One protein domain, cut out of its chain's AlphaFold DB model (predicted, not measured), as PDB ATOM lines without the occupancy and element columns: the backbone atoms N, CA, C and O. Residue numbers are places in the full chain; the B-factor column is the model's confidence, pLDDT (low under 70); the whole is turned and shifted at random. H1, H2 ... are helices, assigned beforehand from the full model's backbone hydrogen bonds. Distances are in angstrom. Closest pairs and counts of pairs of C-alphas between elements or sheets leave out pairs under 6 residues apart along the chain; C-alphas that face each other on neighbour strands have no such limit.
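This is residues 104 to 186 of the 186 residues of an uncharacterized protein of Clostridiaceae bacterium (UniProt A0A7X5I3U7). A helical hairpin, H1 and H2, forms one end of the domain and leads to H3, the longest helix, which stands near the middle with H5 side by side with it at the other end. H4 lies across near the start of H3, and residues 129 to 147 make a long loop between H2 and H3 whose tip, near Lys 136, reaches to the end far from H1. The printed part has 83 residues with five named helices, H1 to H5 in order along the chain, and no named strand; the class is all helix. It is compact, with a radius of gyration of the C-alphas of 12.9 A and spans of 39 by 29 by 19 A.

H1, residues 111 to 118, touches H2, residues 121 to 128, at a shallow tilt of 23 degrees, opposite ways, as a hairpin; their closest C-alphas, of Glu 116 and Ile 124, are 6.4 A apart. H2 only just touches H3, residues 148 to 159, with 3 pairs of C-alphas within 8 A, through residues 148 to 149 of H3 alone. The closest C-alphas, of Met 128 and Phe 148, are 4.6 A apart, and the tilt is steep at 50 degrees, the same way. H3 only just touches H4, residues 168 to 175, with 3 such pairs, through residue 149 of H3 alone; the closest C-alphas, of Trp 149 and Tyr 171, are 6.6 A apart, at a steep tilt of 65 degrees, opposite ways. H3 touches H5, residues 178 to 185, the same way at a shallow tilt of 33 degrees, only just short of steep; the closest C-alphas, of Trp 154 and Leu 184, are 5.7 A apart. H3, touching three helices, is the hub. H2 and H4 are close but not clearly touching, the closest C-alphas, of Met 128 and Tyr 171, being 7.6 A apart. H1 is apart from H3, H4 and H5, and H5 is apart from H2 and H4. In H1, H2, H3, H4 and H5 every O i to N i+4 pair is within hydrogen-bond range.

H1 begins at C-alpha 111, (-23.195, -29.430, -8.516), and is 10.1 A long from first to last C-alpha; H2 is 10.7 A. H3 begins at C-alpha 148, (-36.283, -32.194, -13.657), and is 15.1 A long. H4 is 10.6 A, and H5 is 10.5 A, ending at C-alpha 185, (-50.782, -27.265, -5.015).

The C-alphas of Leu 118 and Lys 136, the two farthest apart, are 38.9 A from each other. The printed part has no cut. The link from H2 to H3, 19 residues, is long, and in it residues 132 to 133 pair antiparallel with residues 139 to 140. The links H1 to H2 and H4 to H5 are tight, and H3 to H4 is short. Mean pLDDT of the printed part is 92.8, and no printed residue is under 70.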
ATOM      1  N   HIS A 104     -30.162 -31.674  -2.032       92.62
ATOM      2  CA  HIS A 104     -30.762 -30.907  -0.928       92.62
ATOM      3  C   HIS A 104     -29.779 -30.502   0.185       92.62
ATOM      4  O   HIS A 104     -30.116 -29.704   1.053       92.62
ATOM      5  N   ARG A 105     -28.578 -31.093   0.220       91.56
ATOM      6  CA  ARG A 105     -27.532 -30.773   1.205       91.56
ATOM      7  C   ARG A 105     -26.479 -29.824   0.645       91.56
ATOM      8  O   ARG A 105     -25.604 -29.399   1.398       91.56
ATOM      9  N   GLU A 106     -26.526 -29.543  -0.652       90.69
ATOM     10  CA  GLU A 106     -25.550 -28.699  -1.324       90.69
ATOM     11  C   GLU A 106     -25.933 -27.233  -1.186       90.69
ATOM     12  O   GLU A 106     -27.095 -26.853  -1.314       90.69
ATOM     13  N   LYS A 107     -24.929 -26.403  -0.912       89.06
ATOM     14  CA  LYS A 107     -25.064 -24.949  -0.940       89.06
ATOM     15  C   LYS A 107     -24.659 -24.448  -2.323       89.06
ATOM     16  O   LYS A 107     -23.924 -25.132  -3.024       89.06
ATOM     17  N   SER A 108     -25.099 -23.246  -2.677       88.06
ATOM     18  CA  SER A 108     -24.589 -22.544  -3.858       88.06
ATOM     19  C   SER A 108     -23.103 -22.175  -3.664       88.06
ATOM     20  O   SER A 108     -22.770 -21.643  -2.598       88.06
ATOM     21  N   PRO A 109     -22.219 -22.378  -4.662       89.62
ATOM     22  CA  PRO A 109     -22.497 -23.028  -5.943       89.62
ATOM     23  C   PRO A 109     -22.656 -24.553  -5.790       89.62
ATOM     24  O   PRO A 109     -21.763 -25.232  -5.285       89.62
ATOM     25  N   ASN A 110     -23.795 -25.087  -6.227       90.19
ATOM     26  CA  ASN A 110     -24.126 -26.510  -6.173       90.19
ATOM     27  C   ASN A 110     -23.560 -27.268  -7.387       90.19
ATOM     28  O   ASN A 110     -22.998 -26.676  -8.311       90.19
ATOM     29  N   ARG A 111     -23.734 -28.596  -7.427       90.25
ATOM     30  CA  ARG A 111     -23.195 -29.430  -8.516       90.25
ATOM     31  C   ARG A 111     -23.660 -29.027  -9.917       90.25
ATOM     32  O   ARG A 111     -22.899 -29.189 -10.865       90.25
ATOM     33  N   TRP A 112     -24.899 -28.561 -10.070       91.62
ATOM     34  CA  TRP A 112     -25.463 -28.200 -11.370       91.62
ATOM     35  C   TRP A 112     -24.939 -26.844 -11.827       91.62
ATOM     36  O   TRP A 112     -24.560 -26.713 -12.985       91.62
ATOM     37  N   GLU A 113     -24.810 -25.888 -10.905       91.44
ATOM     38  CA  GLU A 113     -24.177 -24.586 -11.155       91.44
ATOM     39  C   GLU A 113     -22.687 -24.753 -11.516       91.44
ATOM     40  O   GLU A 113     -22.188 -24.149 -12.467       91.44
ATOM     41  N   LEU A 114     -21.971 -25.638 -10.810       90.50
ATOM     42  CA  LEU A 114     -20.582 -25.975 -11.134       90.50
ATOM     43  C   LEU A 114     -20.462 -26.689 -12.483       90.50
ATOM     44  O   LEU A 114     -19.578 -26.358 -13.270       90.50
ATOM     45  N   ALA A 115     -21.344 -27.646 -12.782       90.75
ATOM     46  CA  ALA A 115     -21.333 -28.364 -14.053       90.75
ATOM     47  C   ALA A 115     -21.671 -27.454 -15.245       90.75
ATOM     48  O   ALA A 115     -21.088 -27.622 -16.315       90.75
ATOM     49  N   GLU A 116     -22.561 -26.478 -15.062       91.12
ATOM     50  CA  GLU A 116     -22.862 -25.462 -16.069       91.12
ATOM     51  C   GLU A 116     -21.632 -24.601 -16.379       91.12
ATOM     52  O   GLU A 116     -21.311 -24.367 -17.544       91.12
ATOM     53  N   LYS A 117     -20.901 -24.189 -15.335       91.00
ATOM     54  CA  LYS A 117     -19.715 -23.335 -15.455       91.00
ATOM     55  C   LYS A 117     -18.485 -24.065 -15.998       91.00
ATOM     56  O   LYS A 117     -17.732 -23.490 -16.779       91.00
ATOM     57  N   LEU A 118     -18.234 -25.289 -15.530       90.44
ATOM     58  CA  LEU A 118     -16.973 -26.007 -15.758       90.44
ATOM     59  C   LEU A 118     -17.069 -27.084 -16.844       90.44
ATOM     60  O   LEU A 118     -16.040 -27.485 -17.382       90.44
ATOM     61  N   SER A 119     -18.272 -27.583 -17.153       89.31
ATOM     62  CA  SER A 119     -18.484 -28.690 -18.092       89.31
ATOM     63  C   SER A 119     -19.325 -28.259 -19.299       89.31
ATOM     64  O   SER A 119     -18.833 -27.516 -20.144       89.31
ATOM     65  N   ASN A 120     -20.559 -28.756 -19.440       89.62
ATOM     66  CA  ASN A 120     -21.415 -28.483 -20.590       89.62
ATOM     67  C   ASN A 120     -22.793 -27.961 -20.139       89.62
ATOM     68  O   ASN A 120     -23.614 -28.764 -19.677       89.62
ATOM     69  N   PRO A 121     -23.088 -26.661 -20.332       92.44
ATOM     70  CA  PRO A 121     -24.356 -26.064 -19.911       92.44
ATOM     71  C   PRO A 121     -25.568 -26.679 -20.623       92.44
ATOM     72  O   PRO A 121     -26.621 -26.844 -20.013       92.44
ATOM     73  N   ALA A 122     -25.418 -27.128 -21.876       93.62
ATOM     74  CA  ALA A 122     -26.517 -27.721 -22.638       93.62
ATOM     75  C   ALA A 122     -27.017 -29.050 -22.043       93.62
ATOM     76  O   ALA A 122     -28.174 -29.413 -22.243       93.62
ATOM     77  N   LEU A 123     -26.168 -29.781 -21.306       92.56
ATOM     78  CA  LEU A 123     -26.584 -31.003 -20.607       92.56
ATOM     79  C   LEU A 123     -27.436 -30.691 -19.375       92.56
ATOM     80  O   LEU A 123     -28.400 -31.409 -19.107       92.56
ATOM     81  N   ILE A 124     -27.088 -29.631 -18.641       92.94
ATOM     82  CA  ILE A 124     -27.854 -29.179 -17.474       92.94
ATOM     83  C   ILE A 124     -29.207 -28.642 -17.924       92.94
ATOM     84  O   ILE A 124     -30.231 -29.066 -17.393       92.94
ATOM     85  N   ASP A 125     -29.220 -27.812 -18.964       94.81
ATOM     86  CA  ASP A 125     -30.453 -27.314 -19.568       94.81
ATOM     87  C   ASP A 125     -31.341 -28.463 -20.074       94.81
ATOM     88  O   ASP A 125     -32.513 -28.546 -19.719       94.81
ATOM     89  N   TYR A 126     -30.784 -29.439 -20.802       95.31
ATOM     90  CA  TYR A 126     -31.537 -30.619 -21.250       95.31
ATOM     91  C   TYR A 126     -32.143 -31.436 -20.095       95.31
ATOM     92  O   TYR A 126     -33.256 -31.954 -20.212       95.31
ATOM     93  N   MET A 127     -31.420 -31.570 -18.981       94.75
ATOM     94  CA  MET A 127     -31.928 -32.246 -17.789       94.75
ATOM     95  C   MET A 127     -33.084 -31.465 -17.157       94.75
ATOM     96  O   MET A 127     -34.097 -32.059 -16.786       94.75
ATOM     97  N   MET A 128     -32.942 -30.148 -17.030       94.50
ATOM     98  CA  MET A 128     -33.939 -29.325 -16.359       94.50
ATOM     99  C   MET A 128     -35.195 -29.156 -17.193       94.50
ATOM    100  O   MET A 128     -36.277 -29.390 -16.668       94.50
ATOM    101  N   ARG A 129     -35.063 -28.799 -18.470       95.31
ATOM    102  CA  ARG A 129     -36.156 -28.337 -19.329       95.31
ATOM    103  C   ARG A 129     -37.155 -29.429 -19.726       95.31
ATOM    104  O   ARG A 129     -36.842 -30.621 -19.724       95.31
ATOM    105  N   GLY A 130     -38.343 -29.005 -20.152       95.69
ATOM    106  CA  GLY A 130     -39.365 -29.888 -20.717       95.69
ATOM    107  C   GLY A 130     -40.149 -30.684 -19.675       95.69
ATOM    108  O   GLY A 130     -40.405 -30.206 -18.570       95.69
ATOM    109  N   GLY A 131     -40.541 -31.895 -20.066       95.19
ATOM    110  CA  GLY A 131     -41.439 -32.764 -19.312       95.19
ATOM    111  C   GLY A 131     -42.921 -32.407 -19.469       95.19
ATOM    112  O   GLY A 131     -43.288 -31.270 -19.781       95.19
ATOM    113  N   ALA A 132     -43.773 -33.414 -19.302       94.88
ATOM    114  CA  ALA A 132     -45.223 -33.278 -19.371       94.88
ATOM    115  C   ALA A 132     -45.923 -34.378 -18.564       94.88
ATOM    116  O   ALA A 132     -45.368 -35.455 -18.326       94.88
ATOM    117  N   PHE A 133     -47.173 -34.120 -18.182       94.44
ATOM    118  CA  PHE A 133     -48.061 -35.153 -17.662       94.44
ATOM    119  C   PHE A 133     -48.651 -35.983 -18.800       94.44
ATOM    120  O   PHE A 133     -49.052 -35.447 -19.832       94.44
ATOM    121  N   ASP A 134     -48.712 -37.299 -18.606       92.25
ATOM    122  CA  ASP A 134     -49.495 -38.170 -19.477       92.25
ATOM    123  C   ASP A 134     -50.994 -38.144 -19.124       92.25
ATOM    124  O   ASP A 134     -51.413 -37.576 -18.115       92.25
ATOM    125  N   GLU A 135     -51.817 -38.813 -19.936       91.19
ATOM    126  CA  GLU A 135     -53.272 -38.932 -19.730       91.19
ATOM    127  C   GLU A 135     -53.658 -39.550 -18.371       91.19
ATOM    128  O   GLU A 135     -54.803 -39.441 -17.935       91.19
ATOM    129  N   LYS A 136     -52.717 -40.222 -17.697       91.44
ATOM    130  CA  LYS A 136     -52.904 -40.859 -16.388       91.44
ATOM    131  C   LYS A 136     -52.397 -39.985 -15.236       91.44
ATOM    132  O   LYS A 136     -52.438 -40.434 -14.092       91.44
ATOM    133  N   GLY A 137     -51.919 -38.771 -15.516       90.25
ATOM    134  CA  GLY A 137     -51.358 -37.858 -14.521       90.25
ATOM    135  C   GLY A 137     -49.952 -38.240 -14.052       90.25
ATOM    136  O   GLY A 137     -49.543 -37.834 -12.967       90.25
ATOM    137  N   ILE A 138     -49.198 -39.021 -14.830       92.88
ATOM    138  CA  ILE A 138     -47.807 -39.376 -14.521       92.88
ATOM    139  C   ILE A 138     -46.871 -38.393 -15.227       92.88
ATOM    140  O   ILE A 138     -46.910 -38.268 -16.451       92.88
ATOM    141  N   TRP A 139     -45.997 -37.735 -14.462       95.50
ATOM    142  CA  TRP A 139     -44.947 -36.867 -15.003       95.50
ATOM    143  C   TRP A 139     -43.885 -37.678 -15.753       95.50
ATOM    144  O   TRP A 139     -43.332 -38.639 -15.206       95.50
ATOM    145  N   LYS A 140     -43.589 -37.304 -17.001       95.25
ATOM    146  CA  LYS A 140     -42.603 -37.978 -17.856       95.25
ATOM    147  C   LYS A 140     -41.737 -36.982 -18.631       95.25
ATOM    148  O   LYS A 140     -42.221 -35.905 -18.979       95.25
ATOM    149  N   PRO A 141     -40.488 -37.363 -18.962       95.75
ATOM    150  CA  PRO A 141     -39.690 -36.675 -19.971       95.75
ATOM    151  C   PRO A 141     -40.433 -36.562 -21.303       95.75
ATOM    152  O   PRO A 141     -41.224 -37.439 -21.657       95.75
ATOM    153  N   ASP A 142     -40.121 -35.521 -22.064       93.94
ATOM    154  CA  ASP A 142     -40.672 -35.293 -23.396       93.94
ATOM    155  C   ASP A 142     -39.560 -35.023 -24.424       93.94
ATOM    156  O   ASP A 142     -38.372 -35.156 -24.141       93.94
ATOM    157  N   ASN A 143     -39.938 -34.635 -25.645       93.81
ATOM    158  CA  ASN A 143     -38.973 -34.365 -26.717       93.81
ATOM    159  C   ASN A 143     -38.098 -33.122 -26.461       93.81
ATOM    160  O   ASN A 143     -37.162 -32.874 -27.222       93.81
ATOM    161  N   ARG A 144     -38.410 -32.311 -25.439       94.31
ATOM    162  CA  ARG A 144     -37.668 -31.090 -25.103       94.31
ATOM    163  C   ARG A 144     -36.564 -31.400 -24.094       94.31
ATOM    164  O   ARG A 144     -35.449 -30.905 -24.272       94.31
ATOM    165  N   GLY A 145     -36.848 -32.218 -23.082       95.00
ATOM    166  CA  GLY A 145     -35.882 -32.588 -22.047       95.00
ATOM    167  C   GLY A 145     -36.440 -33.527 -20.975       95.00
ATOM    168  O   GLY A 145     -37.508 -34.126 -21.131       95.00
ATOM    169  N   LEU A 146     -35.685 -33.684 -19.882       95.44
ATOM    170  CA  LEU A 146     -36.024 -34.634 -18.813       95.44
ATOM    171  C   LEU A 146     -37.047 -34.097 -17.804       95.44
ATOM    172  O   LEU A 146     -37.604 -34.889 -17.042       95.44
ATOM    173  N   GLY A 147     -37.309 -32.787 -17.792       95.50
ATOM    174  CA  GLY A 147     -38.309 -32.171 -16.923       95.50
ATOM    175  C   GLY A 147     -37.973 -32.252 -15.435       95.50
ATOM    176  O   GLY A 147     -38.875 -32.421 -14.611       95.50
ATOM    177  N   PHE A 148     -36.688 -32.172 -15.067       95.44
ATOM    178  CA  PHE A 148     -36.283 -32.194 -13.657       95.44
ATOM    179  C   PHE A 148     -36.778 -30.971 -12.889       95.44
ATOM    180  O   PHE A 148     -36.973 -31.087 -11.680       95.44
ATOM    181  N   TRP A 149     -37.030 -29.843 -13.565       95.94
ATOM    182  CA  TRP A 149     -37.513 -28.630 -12.909       95.94
ATOM    183  C   TRP A 149     -38.766 -28.900 -12.068       95.94
ATOM    184  O   TRP A 149     -38.814 -28.557 -10.890       95.94
ATOM    185  N   PHE A 150     -39.735 -29.622 -12.637       96.50
ATOM    186  CA  PHE A 150     -40.988 -29.937 -11.967       96.50
ATOM    187  C   PHE A 150     -40.761 -30.871 -10.777       96.50
ATOM    188  O   PHE A 150     -41.320 -30.666  -9.705       96.50
ATOM    189  N   VAL A 151     -39.903 -31.882 -10.945       95.25
ATOM    190  CA  VAL A 151     -39.577 -32.844  -9.884       95.25
ATOM    191  C   VAL A 151     -38.909 -32.140  -8.703       95.25
ATOM    192  O   VAL A 151     -39.253 -32.410  -7.554       95.25
ATOM    193  N   VAL A 152     -37.975 -31.224  -8.972       95.25
ATOM    194  CA  VAL A 152     -37.293 -30.437  -7.941       95.25
ATOM    195  C   VAL A 152     -38.280 -29.527  -7.211       95.25
ATOM    196  O   VAL A 152     -38.297 -29.523  -5.980       95.25
ATOM    197  N   GLU A 153     -39.140 -28.813  -7.939       95.56
ATOM    198  CA  GLU A 153     -40.170 -27.956  -7.341       95.56
ATOM    199  C   GLU A 153     -41.158 -28.755  -6.491       95.56
ATOM    200  O   GLU A 153     -41.413 -28.396  -5.343       95.56
ATOM    201  N   TRP A 154     -41.639 -29.893  -6.995       95.44
ATOM    202  CA  TRP A 154     -42.536 -30.778  -6.258       95.44
ATOM    203  C   TRP A 154     -41.886 -31.269  -4.956       95.44
ATOM    204  O   TRP A 154     -42.463 -31.172  -3.872       95.44
ATOM    205  N   ILE A 155     -40.631 -31.725  -5.015       95.12
ATOM    206  CA  ILE A 155     -39.884 -32.141  -3.822       95.12
ATOM    207  C   ILE A 155     -39.683 -30.971  -2.848       95.12
ATOM    208  O   ILE A 155     -39.718 -31.170  -1.632       95.12
ATOM    209  N   ASN A 156     -39.487 -29.752  -3.339       94.94
ATOM    210  CA  ASN A 156     -39.349 -28.579  -2.482       94.94
ATOM    211  C   ASN A 156     -40.654 -28.230  -1.766       94.94
ATOM    212  O   ASN A 156     -40.625 -27.979  -0.559       94.94
ATOM    213  N   VAL A 157     -41.784 -28.269  -2.472       94.94
ATOM    214  CA  VAL A 157     -43.104 -27.954  -1.913       94.94
ATOM    215  C   VAL A 157     -43.554 -29.023  -0.913       94.94
ATOM    216  O   VAL A 157     -43.872 -28.700   0.233       94.94
ATOM    217  N   HIS A 158     -43.521 -30.301  -1.298       95.00
ATOM    218  CA  HIS A 158     -44.075 -31.385  -0.475       95.00
ATOM    219  C   HIS A 158     -43.043 -32.013   0.468       95.00
ATOM    220  O   HIS A 158     -43.381 -32.457   1.566       95.00
ATOM    221  N   GLY A 159     -41.774 -32.041   0.063       93.12
ATOM    222  CA  GLY A 159     -40.675 -32.634   0.827       93.12
ATOM    223  C   GLY A 159     -39.892 -31.647   1.691       93.12
ATOM    224  O   GLY A 159     -39.113 -32.090   2.534       93.12
ATOM    225  N   LYS A 160     -40.078 -30.328   1.511       93.19
ATOM    226  CA  LYS A 160     -39.361 -29.264   2.248       93.19
ATOM    227  C   LYS A 160     -37.838 -29.441   2.222       93.19
ATOM    228  O   LYS A 160     -37.151 -29.187   3.209       93.19
ATOM    229  N   LEU A 161     -37.309 -29.924   1.096       91.75
ATOM    230  CA  LEU A 161     -35.880 -30.213   0.953       91.75
ATOM    231  C   LEU A 161     -35.052 -29.005   0.500       91.75
ATOM    232  O   LEU A 161     -33.830 -29.077   0.562       91.75
ATOM    233  N   HIS A 162     -35.690 -27.905   0.090       92.69
ATOM    234  CA  HIS A 162     -35.028 -26.642  -0.270       92.69
ATOM    235  C   HIS A 162     -33.858 -26.809  -1.260       92.69
ATOM    236  O   HIS A 162     -32.832 -26.141  -1.155       92.69
ATOM    237  N   ILE A 163     -34.013 -27.716  -2.222       94.31
ATOM    238  CA  ILE A 163     -33.066 -27.968  -3.303       94.31
ATOM    239  C   ILE A 163     -32.939 -26.697  -4.143       94.31
ATOM    240  O   ILE A 163     -33.938 -26.163  -4.628       94.31
ATOM    241  N   ILE A 164     -31.704 -26.240  -4.332       93.00
ATOM    242  CA  ILE A 164     -31.384 -25.083  -5.164       93.00
ATOM    243  C   ILE A 164     -31.318 -25.543  -6.622       93.00
ATOM    244  O   ILE A 164     -30.548 -26.438  -6.966       93.00
ATOM    245  N   MET A 165     -32.132 -24.925  -7.472       92.06
ATOM    246  CA  MET A 165     -32.150 -25.163  -8.912       92.06
ATOM    247  C   MET A 165     -31.584 -23.939  -9.649       92.06
ATOM    248  O   MET A 165     -32.099 -22.839  -9.423       92.06
ATOM    249  N   PRO A 166     -30.574 -24.099 -10.527       91.56
ATOM    250  CA  PRO A 166     -30.109 -23.011 -11.387       91.56
ATOM    251  C   PRO A 166     -31.245 -22.518 -12.290       91.56
ATOM    252  O   PRO A 166     -32.073 -23.315 -12.729       91.56
ATOM    253  N   HIS A 167     -31.293 -21.210 -12.557       93.12
ATOM    254  CA  HIS A 167     -32.267 -20.565 -13.458       93.12
ATOM    255  C   HIS A 167     -33.738 -20.907 -13.170       93.12
ATOM    256  O   HIS A 167     -34.565 -20.989 -14.076       93.12
ATOM    257  N   ARG A 168     -34.089 -21.106 -11.891       94.00
ATOM    258  CA  ARG A 168     -35.436 -21.519 -11.463       94.00
ATOM    259  C   ARG A 168     -36.560 -20.696 -12.095       94.00
ATOM    260  O   ARG A 168     -37.544 -21.263 -12.561       94.00
ATOM    261  N   GLU A 169     -36.423 -19.373 -12.092       95.06
ATOM    262  CA  GLU A 169     -37.441 -18.460 -12.624       95.06
ATOM    263  C   GLU A 169     -37.654 -18.637 -14.132       95.06
ATOM    264  O   GLU A 169     -38.787 -18.550 -14.600       95.06
ATOM    265  N   GLU A 170     -36.599 -18.958 -14.885       95.25
ATOM    266  CA  GLU A 170     -36.683 -19.188 -16.329       95.25
ATOM    267  C   GLU A 170     -37.460 -20.468 -16.639       95.25
ATOM    268  O   GLU A 170     -38.377 -20.452 -17.461       95.25
ATOM    269  N   TYR A 171     -37.153 -21.567 -15.940       95.06
ATOM    270  CA  TYR A 171     -37.867 -22.830 -16.128       95.06
ATOM    271  C   TYR A 171     -39.335 -22.725 -15.711       95.06
ATOM    272  O   TYR A 171     -40.205 -23.212 -16.431       95.06
ATOM    273  N   LEU A 172     -39.627 -22.047 -14.596       93.62
ATOM    274  CA  LEU A 172     -41.005 -21.786 -14.177       93.62
ATOM    275  C   LEU A 172     -41.746 -20.926 -15.206       93.62
ATOM    276  O   LEU A 172     -42.854 -21.270 -15.602       93.62
ATOM    277  N   GLY A 173     -41.130 -19.847 -15.696       93.75
ATOM    278  CA  GLY A 173     -41.750 -18.975 -16.694       93.75
ATOM    279  C   GLY A 173     -42.040 -19.672 -18.029       93.75
ATOM    280  O   GLY A 173     -43.003 -19.315 -18.704       93.75
ATOM    281  N   GLN A 174     -41.232 -20.663 -18.413       94.25
ATOM    282  CA  GLN A 174     -41.376 -21.367 -19.692       94.25
ATOM    283  C   GLN A 174     -42.252 -22.622 -19.627       94.25
ATOM    284  O   GLN A 174     -42.920 -22.945 -20.612       94.25
ATOM    285  N   TYR A 175     -42.212 -23.365 -18.519       93.75
ATOM    286  CA  TYR A 175     -42.788 -24.711 -18.443       93.75
ATOM    287  C   TYR A 175     -43.948 -24.848 -17.457       93.75
ATOM    288  O   TYR A 175     -44.614 -25.884 -17.477       93.75
ATOM    289  N   MET A 176     -44.224 -23.835 -16.633       92.12
ATOM    290  CA  MET A 176     -45.381 -23.865 -15.745       92.12
ATOM    291  C   MET A 176     -46.681 -23.748 -16.553       92.12
ATOM    292  O   MET A 176     -46.889 -22.821 -17.332       92.12
ATOM    293  N   THR A 177     -47.557 -24.723 -16.357       91.94
ATOM    294  CA  THR A 177     -48.907 -24.819 -16.920       91.94
ATOM    295  C   THR A 177     -49.936 -24.984 -15.801       91.94
ATOM    296  O   THR A 177     -49.575 -25.339 -14.675       91.94
ATOM    297  N   GLU A 178     -51.222 -24.805 -16.117       89.50
ATOM    298  CA  GLU A 178     -52.328 -25.034 -15.170       89.50
ATOM    299  C   GLU A 178     -52.273 -26.438 -14.540       89.50
ATOM    300  O   GLU A 178     -52.486 -26.598 -13.338       89.50
ATOM    301  N   ASP A 179     -51.913 -27.457 -15.330       89.00
ATOM    302  CA  ASP A 179     -51.750 -28.824 -14.829       89.00
ATOM    303  C   ASP A 179     -50.609 -28.915 -13.812       89.00
ATOM    304  O   ASP A 179     -50.787 -29.463 -12.725       89.00
ATOM    305  N   THR A 180     -49.434 -28.356 -14.128       91.94
ATOM    306  CA  THR A 180     -48.296 -28.388 -13.196       91.94
ATOM    307  C   THR A 180     -48.589 -27.629 -11.908       91.94
ATOM    308  O   THR A 180     -48.255 -28.121 -10.835       91.94
ATOM    309  N   GLU A 181     -49.274 -26.487 -11.986       92.19
ATOM    310  CA  GLU A 181     -49.667 -25.707 -10.815       92.19
ATOM    311  C   GLU A 181     -50.633 -26.500  -9.930       92.19
ATOM    312  O   GLU A 181     -50.436 -26.597  -8.717       92.19
ATOM    313  N   LYS A 182     -51.618 -27.166 -10.540       92.00
ATOM    314  CA  LYS A 182     -52.551 -28.044  -9.831       92.00
ATOM    315  C   LYS A 182     -51.835 -29.170  -9.083       92.00
ATOM    316  O   LYS A 182     -52.208 -29.466  -7.952       92.00
ATOM    317  N   PHE A 183     -50.828 -29.799  -9.691       90.75
ATOM    318  CA  PHE A 183     -50.065 -30.872  -9.044       90.75
ATOM    319  C   PHE A 183     -49.077 -30.376  -7.983       90.75
ATOM    320  O   PHE A 183     -48.778 -31.133  -7.064       90.75
ATOM    321  N   LEU A 184     -48.580 -29.142  -8.088       92.12
ATOM    322  CA  LEU A 184     -47.756 -28.517  -7.045       92.12
ATOM    323  C   LEU A 184     -48.597 -28.042  -5.850       92.12
ATOM    324  O   LEU A 184     -48.092 -27.959  -4.735       92.12
ATOM    325  N   ALA A 185     -49.872 -27.716  -6.067       89.31
ATOM    326  CA  ALA A 185     -50.782 -27.265  -5.015       89.31
ATOM    327  C   ALA A 185     -51.460 -28.408  -4.231       89.31
ATOM    328  O   ALA A 185     -52.073 -28.137  -3.195       89.31
ATOM    329  N   ALA A 186     -51.396 -29.645  -4.734       75.12
ATOM    330  CA  ALA A 186     -52.094 -30.820  -4.196       75.12
ATOM    331  C   ALA A 186     -51.371 -31.467  -3.007       75.12
ATOM    332  O   ALA A 186     -52.022 -31.682  -1.960       75.12
TER     333      ALA A 186